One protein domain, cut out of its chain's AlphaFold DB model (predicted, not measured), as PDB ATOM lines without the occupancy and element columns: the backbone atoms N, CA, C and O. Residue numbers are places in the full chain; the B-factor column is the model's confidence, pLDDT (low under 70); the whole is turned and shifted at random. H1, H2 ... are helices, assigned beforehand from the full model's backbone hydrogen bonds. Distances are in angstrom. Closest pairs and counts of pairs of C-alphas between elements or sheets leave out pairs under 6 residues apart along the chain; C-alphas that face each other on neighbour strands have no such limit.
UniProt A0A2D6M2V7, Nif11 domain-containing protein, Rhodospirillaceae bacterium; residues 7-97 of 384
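What this domain is: This is residues 7 to 97 of the 384 residues of the protein "Nif11 domain-containing protein" of Rhodospirillaceae bacterium (UniProt A0A2D6M2V7). Four helices, H2 to H5, gather in a loose cluster, and an arm sticks out at each end: residues 7 to 17 of H1, and residues 88 to 97, of which 88 to 95 belong to H6. The printed part has 91 residues, with six named helices in order H1 to H6 and no named strand; its class is all helix, with 70 of the 91 residues in the helices, and it is loose, with a radius of gyration of the C-alphas of 16.6 A and spans of 52 by 30 by 25 A.

Where its parts are: Find C-alpha 7 at (143.812, 181.564, 171.568); H1 runs from there to 19, 18.0 A. Next come H2, 24 to 33, H3, 35 to 41, H4, 48 to 57, and H5, 64 to 78, 20.6 A. H6, 81 to 95, 20.8 A, ends at (115.059, 209.669, 143.505).

How they stand to each other: H1 touches no helix. H2 and H3 touch only at the corner, closest C-alphas Val 31 and Met 38, 5.2 A. H5 touches H4 with residues 64 to 68 alone, closest C-alphas Asp 49 and Gly 64, 4.1 A. In each helix every O i to N i+4 pair is within hydrogen-bond range.

The domain as a whole: The printed part has no cut and no long link. Residues 7 to 22 have pLDDT under 70.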
ATOM      1  N   ASN A   7     144.302 180.377 172.286       43.69
ATOM      2  CA  ASN A   7     143.812 181.564 171.568       43.69
ATOM      3  C   ASN A   7     144.285 181.672 170.102       43.69
ATOM      4  O   ASN A   7     143.484 182.037 169.249       43.69
ATOM      5  N   ASP A   8     145.535 181.319 169.777       41.47
ATOM      6  CA  ASP A   8     146.043 181.413 168.390       41.47
ATOM      7  C   ASP A   8     145.497 180.303 167.474       41.47
ATOM      8  O   ASP A   8     145.358 180.494 166.267       41.47
ATOM      9  N   LEU A   9     145.130 179.147 168.040       39.91
ATOM     10  CA  LEU A   9     144.496 178.051 167.297       39.91
ATOM     11  C   LEU A   9     143.000 178.304 167.057       39.91
ATOM     12  O   LEU A   9     142.485 177.892 166.017       39.91
ATOM     13  N   GLU A  10     142.313 179.005 167.967       40.25
ATOM     14  CA  GLU A  10     140.951 179.508 167.737       40.25
ATOM     15  C   GLU A  10     140.937 180.676 166.746       40.25
ATOM     16  O   GLU A  10     140.165 180.622 165.793       40.25
ATOM     17  N   GLN A  11     141.842 181.656 166.860       44.72
ATOM     18  CA  GLN A  11     141.958 182.748 165.881       44.72
ATOM     19  C   GLN A  11     142.391 182.255 164.494       44.72
ATOM     20  O   GLN A  11     141.875 182.736 163.489       44.72
ATOM     21  N   GLY A  12     143.278 181.257 164.411       37.44
ATOM     22  CA  GLY A  12     143.665 180.620 163.149       37.44
ATOM     23  C   GLY A  12     142.542 179.789 162.517       37.44
ATOM     24  O   GLY A  12     142.416 179.759 161.292       37.44
ATOM     25  N   ARG A  13     141.683 179.156 163.332       42.56
ATOM     26  CA  ARG A  13     140.462 178.477 162.865       42.56
ATOM     27  C   ARG A  13     139.379 179.459 162.436       42.56
ATOM     28  O   ARG A  13     138.734 179.186 161.432       42.56
ATOM     29  N   ASP A  14     139.214 180.587 163.122       47.19
ATOM     30  CA  ASP A  14     138.290 181.653 162.720       47.19
ATOM     31  C   ASP A  14     138.787 182.407 161.481       47.19
ATOM     32  O   ASP A  14     137.980 182.791 160.642       47.19
ATOM     33  N   PHE A  15     140.103 182.549 161.302       42.56
ATOM     34  CA  PHE A  15     140.723 183.121 160.105       42.56
ATOM     35  C   PHE A  15     140.606 182.189 158.894       42.56
ATOM     36  O   PHE A  15     140.245 182.630 157.808       42.56
ATOM     37  N   LEU A  16     140.837 180.885 159.071       39.72
ATOM     38  CA  LEU A  16     140.603 179.894 158.018       39.72
ATOM     39  C   LEU A  16     139.109 179.698 157.746       39.72
ATOM     40  O   LEU A  16     138.735 179.544 156.592       39.72
ATOM     41  N   ALA A  17     138.240 179.779 158.757       43.22
ATOM     42  CA  ALA A  17     136.798 179.849 158.552       43.22
ATOM     43  C   ALA A  17     136.421 181.133 157.805       43.22
ATOM     44  O   ALA A  17     135.627 181.057 156.886       43.22
ATOM     45  N   TRP A  18     137.015 182.287 158.117       43.16
ATOM     46  CA  TRP A  18     136.807 183.562 157.417       43.16
ATOM     47  C   TRP A  18     137.270 183.517 155.950       43.16
ATOM     48  O   TRP A  18     136.542 183.989 155.083       43.16
ATOM     49  N   ILE A  19     138.403 182.869 155.652       44.88
ATOM     50  CA  ILE A  19     138.879 182.608 154.278       44.88
ATOM     51  C   ILE A  19     137.973 181.608 153.539       44.88
ATOM     52  O   ILE A  19     137.833 181.692 152.322       44.88
ATOM     53  N   ASN A  20     137.348 180.674 154.262       45.06
ATOM     54  CA  ASN A  20     136.519 179.603 153.700       45.06
ATOM     55  C   ASN A  20     135.004 179.897 153.769       45.06
ATOM     56  O   ASN A  20     134.189 179.027 153.460       45.06
ATOM     57  N   ARG A  21     134.604 181.113 154.178       54.38
ATOM     58  CA  ARG A  21     133.216 181.594 154.099       54.38
ATOM     59  C   ARG A  21     132.938 181.978 152.655       54.38
ATOM     60  O   ARG A  21     133.681 182.761 152.066       54.38
ATOM     61  N   GLY A  22     131.858 181.449 152.086       62.47
ATOM     62  CA  GLY A  22     131.449 181.815 150.738       62.47
ATOM     63  C   GLY A  22     131.263 183.334 150.627       62.47
ATOM     64  O   GLY A  22     130.362 183.898 151.248       62.47
ATOM     65  N   ASN A  23     132.142 183.998 149.875       82.19
ATOM     66  CA  ASN A  23     132.061 185.423 149.563       82.19
ATOM     67  C   ASN A  23     131.010 185.685 148.461       82.19
ATOM     68  O   ASN A  23     130.470 184.747 147.868       82.19
ATOM     69  N   ILE A  24     130.727 186.956 148.158       89.50
ATOM     70  CA  ILE A  24     129.707 187.341 147.164       89.50
ATOM     71  C   ILE A  24     129.962 186.687 145.791       89.50
ATOM     72  O   ILE A  24     129.020 186.232 145.146       89.50
ATOM     73  N   GLU A  25     131.219 186.572 145.358       88.81
ATOM     74  CA  GLU A  25     131.568 185.930 144.083       88.81
ATOM     75  C   GLU A  25     131.206 184.445 144.082       88.81
ATOM     76  O   GLU A  25     130.519 183.979 143.170       88.81
ATOM     77  N   SER A  26     131.589 183.716 145.131       89.75
ATOM     78  CA  SER A  26     131.242 182.302 145.279       89.75
ATOM     79  C   SER A  26     129.728 182.086 145.347       89.75
ATOM     80  O   SER A  26     129.228 181.144 144.736       89.75
ATOM     81  N   PHE A  27     128.987 182.996 145.993       91.19
ATOM     82  CA  PHE A  27     127.525 182.977 146.007       91.19
ATOM     83  C   PHE A  27     126.958 183.145 144.597       91.19
ATOM     84  O   PHE A  27     126.149 182.327 144.164       91.19
ATOM     85  N   THR A  28     127.417 184.147 143.838       88.56
ATOM     86  CA  THR A  28     126.924 184.359 142.467       88.56
ATOM     87  C   THR A  28     127.229 183.174 141.547       88.56
ATOM     88  O   THR A  28     126.379 182.789 140.744       88.56
ATOM     89  N   SER A  29     128.400 182.550 141.695       87.75
ATOM     90  CA  SER A  29     128.780 181.347 140.946       87.75
ATOM     91  C   SER A  29     127.921 180.142 141.333       87.75
ATOM     92  O   SER A  29     127.435 179.431 140.457       87.75
ATOM     93  N   ALA A  30     127.668 179.937 142.628       89.00
ATOM     94  CA  ALA A  30     126.833 178.844 143.120       89.00
ATOM     95  C   ALA A  30     125.375 178.973 142.656       89.00
ATOM     96  O   ALA A  30     124.780 177.981 142.235       89.00
ATOM     97  N   VAL A  31     124.818 180.190 142.682       87.62
ATOM     98  CA  VAL A  31     123.467 180.493 142.180       87.62
ATOM     99  C   VAL A  31     123.345 180.128 140.702       87.62
ATOM    100  O   VAL A  31     122.394 179.451 140.322       87.62
ATOM    101  N   LYS A  32     124.326 180.505 139.876       83.44
ATOM    102  CA  LYS A  32     124.338 180.184 138.437       83.44
ATOM    103  C   LYS A  32     124.519 178.693 138.160       83.44
ATOM    104  O   LYS A  32     123.939 178.178 137.213       83.44
ATOM    105  N   ALA A  33     125.301 178.002 138.986       84.00
ATOM    106  CA  ALA A  33     125.567 176.575 138.831       84.00
ATOM    107  C   ALA A  33     124.444 175.672 139.375       84.00
ATOM    108  O   ALA A  33     124.405 174.488 139.046       84.00
ATOM    109  N   THR A  34     123.542 176.201 140.212       85.88
ATOM    110  CA  THR A  34     122.572 175.393 140.968       85.88
ATOM    111  C   THR A  34     121.134 175.856 140.710       85.88
ATOM    112  O   THR A  34     120.655 176.770 141.390       85.88
ATOM    113  N   PRO A  35     120.380 175.188 139.812       83.75
ATOM    114  CA  PRO A  35     119.003 175.566 139.480       83.75
ATOM    115  C   PRO A  35     118.064 175.651 140.690       83.75
ATOM    116  O   PRO A  35     117.216 176.537 140.757       83.75
ATOM    117  N   ALA A  36     118.234 174.770 141.680       86.50
ATOM    118  CA  ALA A  36     117.439 174.798 142.909       86.50
ATOM    119  C   ALA A  36     117.695 176.067 143.744       86.50
ATOM    120  O   ALA A  36     116.752 176.655 144.271       86.50
ATOM    121  N   LEU A  37     118.953 176.514 143.826       88.62
ATOM    122  CA  LEU A  37     119.325 177.731 144.547       88.62
ATOM    123  C   LEU A  37     118.795 178.971 143.817       88.62
ATOM    124  O   LEU A  37     118.188 179.830 144.453       88.62
ATOM    125  N   MET A  38     118.935 179.019 142.487       87.06
ATOM    126  CA  MET A  38     118.337 180.057 141.637       87.06
ATOM    127  C   MET A  38     116.812 180.120 141.809       87.06
ATOM    128  O   MET A  38     116.247 181.193 142.007       87.06
ATOM    129  N   GLY A  39     116.139 178.967 141.788       85.69
ATOM    130  CA  GLY A  39     114.688 178.873 141.941       85.69
ATOM    131  C   GLY A  39     114.177 179.274 143.327       85.69
ATOM    132  O   GLY A  39     113.047 179.742 143.448       85.69
ATOM    133  N   ALA A  40     114.984 179.108 144.376       89.06
ATOM    134  CA  ALA A  40     114.660 179.603 145.710       89.06
ATOM    135  C   ALA A  40     114.913 181.117 145.825       89.06
ATOM    136  O   ALA A  40     114.080 181.842 146.372       89.06
ATOM    137  N   LEU A  41     116.017 181.600 145.248       88.06
ATOM    138  CA  LEU A  41     116.387 183.014 145.235       88.06
ATOM    139  C   LEU A  41     115.413 183.869 144.403       88.06
ATOM    140  O   LEU A  41     115.120 185.000 144.771       88.06
ATOM    141  N   SER A  42     114.819 183.333 143.335       85.56
ATOM    142  CA  SER A  42     113.800 184.046 142.544       85.56
ATOM    143  C   SER A  42     112.463 184.257 143.275       85.56
ATOM    144  O   SER A  42     111.586 184.960 142.773       85.56
ATOM    145  N   ARG A  43     112.288 183.666 144.468       86.62
ATOM    146  CA  ARG A  43     111.061 183.740 145.285       86.62
ATOM    147  C   ARG A  43     111.167 184.686 146.481       86.62
ATOM    148  O   ARG A  43     110.234 184.748 147.294       86.62
ATOM    149  N   ILE A  44     112.271 185.412 146.612       89.88
ATOM    150  CA  ILE A  44     112.451 186.449 147.634       89.88
ATOM    151  C   ILE A  44     112.360 187.844 147.010       89.88
ATOM    152  O   ILE A  44     112.231 187.981 145.800       89.88
ATOM    153  N   ASP A  45     112.395 188.879 147.844       90.12
ATOM    154  CA  ASP A  45     112.572 190.246 147.358       90.12
ATOM    155  C   ASP A  45     114.001 190.439 146.847       90.12
ATOM    156  O   ASP A  45     114.950 189.920 147.435       90.12
ATOM    157  N   PHE A  46     114.174 191.221 145.787       90.38
ATOM    158  CA  PHE A  46     115.483 191.476 145.177       90.38
ATOM    159  C   PHE A  46     116.257 192.627 145.822       90.38
ATOM    160  O   PHE A  46     117.247 193.114 145.279       90.38
ATOM    161  N   THR A  47     115.854 193.042 147.021       90.25
ATOM    162  CA  THR A  47     116.646 193.977 147.821       90.25
ATOM    163  C   THR A  47     117.970 193.329 148.257       90.25
ATOM    164  O   THR A  47     117.983 192.140 148.601       90.25
ATOM    165  N   PRO A  48     119.083 194.086 148.321       91.38
ATOM    166  CA  PRO A  48     120.360 193.539 148.778       91.38
ATOM    167  C   PRO A  48     120.297 192.879 150.162       91.38
ATOM    168  O   PRO A  48     120.968 191.875 150.383       91.38
ATOM    169  N   ASP A  49     119.467 193.393 151.074       94.81
ATOM    170  CA  ASP A  49     119.308 192.831 152.419       94.81
ATOM    171  C   ASP A  49     118.586 191.480 152.406       94.81
ATOM    172  O   ASP A  49     119.009 190.548 153.091       94.81
ATOM    173  N   ALA A  50     117.538 191.331 151.591       94.00
ATOM    174  CA  ALA A  50     116.846 190.054 151.436       94.00
ATOM    175  C   ALA A  50     117.758 188.994 150.791       94.00
ATOM    176  O   ALA A  50     117.798 187.852 151.256       94.00
ATOM    177  N   ILE A  51     118.537 189.378 149.773       93.31
ATOM    178  CA  ILE A  51     119.510 188.488 149.123       93.31
ATOM    179  C   ILE A  51     120.614 188.086 150.103       93.31
ATOM    180  O   ILE A  51     120.953 186.908 150.183       93.31
ATOM    181  N   ALA A  52     121.147 189.025 150.887       94.44
ATOM    182  CA  ALA A  52     122.137 188.725 151.916       94.44
ATOM    183  C   ALA A  52     121.571 187.794 152.997       94.44
ATOM    184  O   ALA A  52     122.228 186.828 153.378       94.44
ATOM    185  N   ALA A  53     120.344 188.021 153.471       96.19
ATOM    186  CA  ALA A  53     119.697 187.135 154.439       96.19
ATOM    187  C   ALA A  53     119.533 185.706 153.890       96.19
ATOM    188  O   ALA A  53     119.817 184.734 154.593       96.19
ATOM    189  N   PHE A  54     119.140 185.576 152.622       95.06
ATOM    190  CA  PHE A  54     119.075 184.290 151.933       95.06
ATOM    191  C   PHE A  54     120.452 183.636 151.788       95.06
ATOM    192  O   PHE A  54     120.608 182.455 152.071       95.06
ATOM    193  N   ALA A  55     121.470 184.390 151.383       94.12
ATOM    194  CA  ALA A  55     122.825 183.877 151.237       94.12
ATOM    195  C   ALA A  55     123.368 183.346 152.580       94.12
ATOM    196  O   ALA A  55     123.883 182.226 152.637       94.12
ATOM    197  N   ASN A  56     123.132 184.083 153.673       94.06
ATOM    198  CA  ASN A  56     123.504 183.687 155.035       94.06
ATOM    199  C   ASN A  56     122.818 182.394 155.487       94.06
ATOM    200  O   ASN A  56     123.462 181.563 156.127       94.06
ATOM    201  N   SER A  57     121.552 182.168 155.120       94.50
ATOM    202  CA  SER A  57     120.871 180.902 155.431       94.50
ATOM    203  C   SER A  57     121.377 179.708 154.610       94.50
ATOM    204  O   SER A  57     121.067 178.568 154.950       94.50
ATOM    205  N   HIS A  58     122.193 179.951 153.579       92.81
ATOM    206  CA  HIS A  58     122.802 178.939 152.712       92.81
ATOM    207  C   HIS A  58     124.339 178.875 152.847       92.81
ATOM    208  O   HIS A  58     125.005 178.298 151.991       92.81
ATOM    209  N   GLY A  59     124.908 179.444 153.919       91.06
ATOM    210  CA  GLY A  59     126.340 179.332 154.246       91.06
ATOM    211  C   GLY A  59     127.264 180.347 153.558       91.06
ATOM    212  O   GLY A  59     128.486 180.212 153.634       91.06
ATOM    213  N   PHE A  60     126.708 181.369 152.904       92.44
ATOM    214  CA  PHE A  60     127.459 182.494 152.339       92.44
ATOM    215  C   PHE A  60     127.341 183.706 153.255       92.44
ATOM    216  O   PHE A  60     126.245 184.045 153.680       92.44
ATOM    217  N   HIS A  61     128.443 184.393 153.542       91.81
ATOM    218  CA  HIS A  61     128.451 185.412 154.590       91.81
ATOM    219  C   HIS A  61     128.835 186.782 154.054       91.81
ATOM    220  O   HIS A  61     130.001 187.051 153.778       91.81
ATOM    221  N   PHE A  62     127.830 187.644 153.934       94.06
ATOM    222  CA  PHE A  62     127.963 189.064 153.623       94.06
ATOM    223  C   PHE A  62     126.693 189.811 154.053       94.06
ATOM    224  O   PHE A  62     125.638 189.217 154.290       94.06
ATOM    225  N   THR A  63     126.801 191.126 154.161       95.06
ATOM    226  CA  THR A  63     125.715 192.068 154.440       95.06
ATOM    227  C   THR A  63     125.114 192.613 153.144       95.06
ATOM    228  O   THR A  63     125.750 192.598 152.086       95.06
ATOM    229  N   GLY A  64     123.899 193.166 153.206       93.75
ATOM    230  CA  GLY A  64     123.301 193.830 152.044       93.75
ATOM    231  C   GLY A  64     124.095 195.057 151.577       93.75
ATOM    232  O   GLY A  64     124.162 195.325 150.378       93.75
ATOM    233  N   ALA A  65     124.771 195.761 152.491       94.44
ATOM    234  CA  ALA A  65     125.669 196.868 152.155       94.44
ATOM    235  C   ALA A  65     126.899 196.400 151.357       94.44
ATOM    236  O   ALA A  65     127.261 197.025 150.359       94.44
ATOM    237  N   GLU A  66     127.507 195.276 151.750       94.31
ATOM    238  CA  GLU A  66     128.621 194.671 151.009       94.31
ATOM    239  C   GLU A  66     128.183 194.193 149.621       94.31
ATOM    240  O   GLU A  66     128.883 194.460 148.642       94.31
ATOM    241  N   LEU A  67     127.008 193.557 149.513       92.75
ATOM    242  CA  LEU A  67     126.440 193.153 148.223       92.75
ATOM    243  C   LEU A  67     126.189 194.358 147.314       92.75
ATOM    244  O   LEU A  67     126.581 194.334 146.149       92.75
ATOM    245  N   ARG A  68     125.585 195.427 147.841       91.25
ATOM    246  CA  ARG A  68     125.350 196.667 147.091       91.25
ATOM    247  C   ARG A  68     126.658 197.246 146.557       91.25
ATOM    248  O   ARG A  68     126.782 197.450 145.356       91.25
ATOM    249  N   GLY A  69     127.655 197.420 147.426       92.06
ATOM    250  CA  GLY A  69     128.960 197.944 147.022       92.06
ATOM    251  C   GLY A  69     129.684 197.048 146.011       92.06
ATOM    252  O   GLY A  69     130.374 197.553 145.128       92.06
ATOM    253  N   TYR A  70     129.528 195.725 146.109       91.88
ATOM    254  CA  TYR A  70     130.043 194.789 145.106       91.88
ATOM    255  C   TYR A  70     129.368 194.986 143.741       91.88
ATOM    256  O   TYR A  70     130.066 195.093 142.734       91.88
ATOM    257  N   LEU A  71     128.033 195.061 143.708       90.81
ATOM    258  CA  LEU A  71     127.270 195.232 142.471       90.81
ATOM    259  C   LEU A  71     127.533 196.592 141.817       90.81
ATOM    260  O   LEU A  71     127.723 196.631 140.606       90.81
ATOM    261  N   ASP A  72     127.612 197.678 142.590       90.94
ATOM    262  CA  ASP A  72     127.872 199.017 142.048       90.94
ATOM    263  C   ASP A  72     129.268 199.114 141.413       90.94
ATOM    264  O   ASP A  72     129.384 199.546 140.267       90.94
ATOM    265  N   ARG A  73     130.317 198.591 142.070       92.19
ATOM    266  CA  ARG A  73     131.662 198.512 141.463       92.19
ATOM    267  C   ARG A  73     131.672 197.682 140.186       92.19
ATOM    268  O   ARG A  73     132.396 197.986 139.242       92.19
ATOM    269  N   LYS A  74     130.899 196.595 140.165       92.12
ATOM    270  CA  LYS A  74     130.802 195.729 138.994       92.12
ATOM    271  C   LYS A  74     130.072 196.423 137.846       92.12
ATOM    272  O   LYS A  74     130.500 196.308 136.709       92.12
ATOM    273  N   ILE A  75     129.025 197.182 138.151       92.06
ATOM    274  CA  ILE A  75     128.302 198.024 137.197       92.06
ATOM    275  C   ILE A  75     129.224 199.074 136.581       92.06
ATOM    276  O   ILE A  75     129.283 199.171 135.361       92.06
ATOM    277  N   GLU A  76     129.977 199.811 137.395       91.44
ATOM    278  CA  GLU A  76     130.925 200.827 136.915       91.44
ATOM    279  C   GLU A  76     132.025 200.236 136.024       91.44
ATOM    280  O   GLU A  76     132.481 200.890 135.090       91.44
ATOM    281  N   ARG A  77     132.448 199.000 136.307       93.06
ATOM    282  CA  ARG A  77     133.507 198.311 135.565       93.06
ATOM    283  C   ARG A  77     133.016 197.640 134.280       93.06
ATOM    284  O   ARG A  77     133.732 197.670 133.284       93.06
ATOM    285  N   ASP A  78     131.855 196.985 134.323       91.75
ATOM    286  CA  ASP A  78     131.420 196.037 133.284       91.75
ATOM    287  C   ASP A  78     130.396 196.642 132.306       91.75
ATOM    288  O   ASP A  78     130.187 196.085 131.227       91.75
ATOM    289  N   LEU A  79     129.731 197.751 132.653       90.94
ATOM    290  CA  LEU A  79     128.773 198.400 131.756       90.94
ATOM    291  C   LEU A  79     129.438 199.394 130.806       90.94
ATOM    292  O   LEU A  79     130.395 200.085 131.145       90.94
ATOM    293  N   SER A  80     128.850 199.528 129.618       90.50
ATOM    294  CA  SER A  80     129.215 200.586 128.680       90.50
ATOM    295  C   SER A  80     128.849 201.974 129.226       90.50
ATOM    296  O   SER A  80     127.894 202.121 129.990       90.50
ATOM    297  N   GLU A  81     129.538 203.030 128.774       91.12
ATOM    298  CA  GLU A  81     129.168 204.418 129.114       91.12
ATOM    299  C   GLU A  81     127.702 204.727 128.781       91.12
ATOM    300  O   GLU A  81     127.023 205.461 129.498       91.12
ATOM    301  N   ARG A  82     127.205 204.153 127.684       88.56
ATOM    302  CA  ARG A  82     125.808 204.249 127.256       88.56
ATOM    303  C   ARG A  82     124.868 203.642 128.297       88.56
ATOM    304  O   ARG A  82     123.942 204.317 128.738       88.56
ATOM    305  N   ASP A  83     125.130 202.414 128.735       90.56
ATOM    306  CA  ASP A  83     124.332 201.748 129.768       90.56
ATOM    307  C   ASP A  83     124.367 202.489 131.108       90.56
ATOM    308  O   ASP A  83     123.337 202.598 131.777       90.56
ATOM    309  N   LEU A  84     125.529 203.035 131.482       92.31
ATOM    310  CA  LEU A  84     125.679 203.846 132.689       92.31
ATOM    311  C   LEU A  84     124.809 205.107 132.638       92.31
ATOM    312  O   LEU A  84     124.185 205.444 133.644       92.31
ATOM    313  N   ARG A  85     124.692 205.769 131.476       91.44
ATOM    314  CA  ARG A  85     123.788 206.923 131.310       91.44
ATOM    315  C   ARG A  85     122.320 206.548 131.513       91.44
ATOM    316  O   ARG A  85     121.625 207.260 132.236       91.44
ATOM    317  N   HIS A  86     121.853 205.435 130.940       90.69
ATOM    318  CA  HIS A  86     120.477 204.980 131.174       90.69
ATOM    319  C   HIS A  86     120.231 204.649 132.641       90.69
ATOM    320  O   HIS A  86     119.221 205.077 133.199       90.69
ATOM    321  N   ARG A  87     121.163 203.930 133.282       90.38
ATOM    322  CA  ARG A  87     121.044 203.615 134.707       90.38
ATOM    323  C   ARG A  87     120.991 204.885 135.547       90.38
ATOM    324  O   ARG A  87     120.175 204.967 136.457       90.38
ATOM    325  N   HIS A  88     121.830 205.876 135.248       89.75
ATOM    326  CA  HIS A  88     121.835 207.139 135.979       89.75
ATOM    327  C   HIS A  88     120.484 207.846 135.877       89.75
ATOM    328  O   HIS A  88     119.872 208.122 136.904       89.75
ATOM    329  N   LYS A  89     119.962 208.030 134.658       86.62
ATOM    330  CA  LYS A  89     118.648 208.649 134.440       86.62
ATOM    331  C   LYS A  89     117.527 207.890 135.155       86.62
ATOM    332  O   LYS A  89     116.651 208.492 135.766       86.62
ATOM    333  N   PHE A  90     117.571 206.564 135.102       86.00
ATOM    334  CA  PHE A  90     116.630 205.696 135.798       86.00
ATOM    335  C   PHE A  90     116.655 205.909 137.321       86.00
ATOM    336  O   PHE A  90     115.607 206.108 137.935       86.00
ATOM    337  N   LEU A  91     117.846 205.948 137.928       86.44
ATOM    338  CA  LEU A  91     118.009 206.230 139.357       86.44
ATOM    339  C   LEU A  91     117.580 207.664 139.715       86.44
ATOM    340  O   LEU A  91     116.929 207.857 140.736       86.44
ATOM    341  N   GLU A  92     117.855 208.655 138.867       86.88
ATOM    342  CA  GLU A  92     117.390 210.034 139.064       86.88
ATOM    343  C   GLU A  92     115.860 210.154 139.019       86.88
ATOM    344  O   GLU A  92     115.280 210.918 139.790       86.88
ATOM    345  N   CYS A  93     115.189 209.446 138.104       81.62
ATOM    346  CA  CYS A  93     113.724 209.398 138.056       81.62
ATOM    347  C   CYS A  93     113.157 208.792 139.344       81.62
ATOM    348  O   CYS A  93     112.195 209.312 139.909       81.62
ATOM    349  N   ARG A  94     113.791 207.729 139.857       81.06
ATOM    350  CA  ARG A  94     113.431 207.142 141.150       81.06
ATOM    351  C   ARG A  94     113.582 208.133 142.292       81.06
ATOM    352  O   ARG A  94     112.653 208.292 143.079       81.06
ATOM    353  N   ASP A  95     114.729 208.793 142.380       84.12
ATOM    354  CA  ASP A  95     115.059 209.669 143.505       84.12
ATOM    355  C   ASP A  95     114.183 210.935 143.528       84.12
ATOM    356  O   ASP A  95     113.913 211.485 144.595       84.12
ATOM    357  N   ARG A  96     113.661 211.355 142.367       84.00
ATOM    358  CA  ARG A  96     112.653 212.421 142.245       84.00
ATOM    359  C   ARG A  96     111.228 211.990 142.599       84.00
ATOM    360  O   ARG A  96     110.367 212.849 142.764       84.00
ATOM    361  N   GLY A  97     110.971 210.688 142.729       75.56
ATOM    362  CA  GLY A  97     109.620 210.158 142.901       75.56
ATOM    363  C   GLY A  97     108.793 210.165 141.611       75.56
ATOM    364  O   GLY A  97     107.575 210.026 141.677       75.56
TER     365      GLY A  97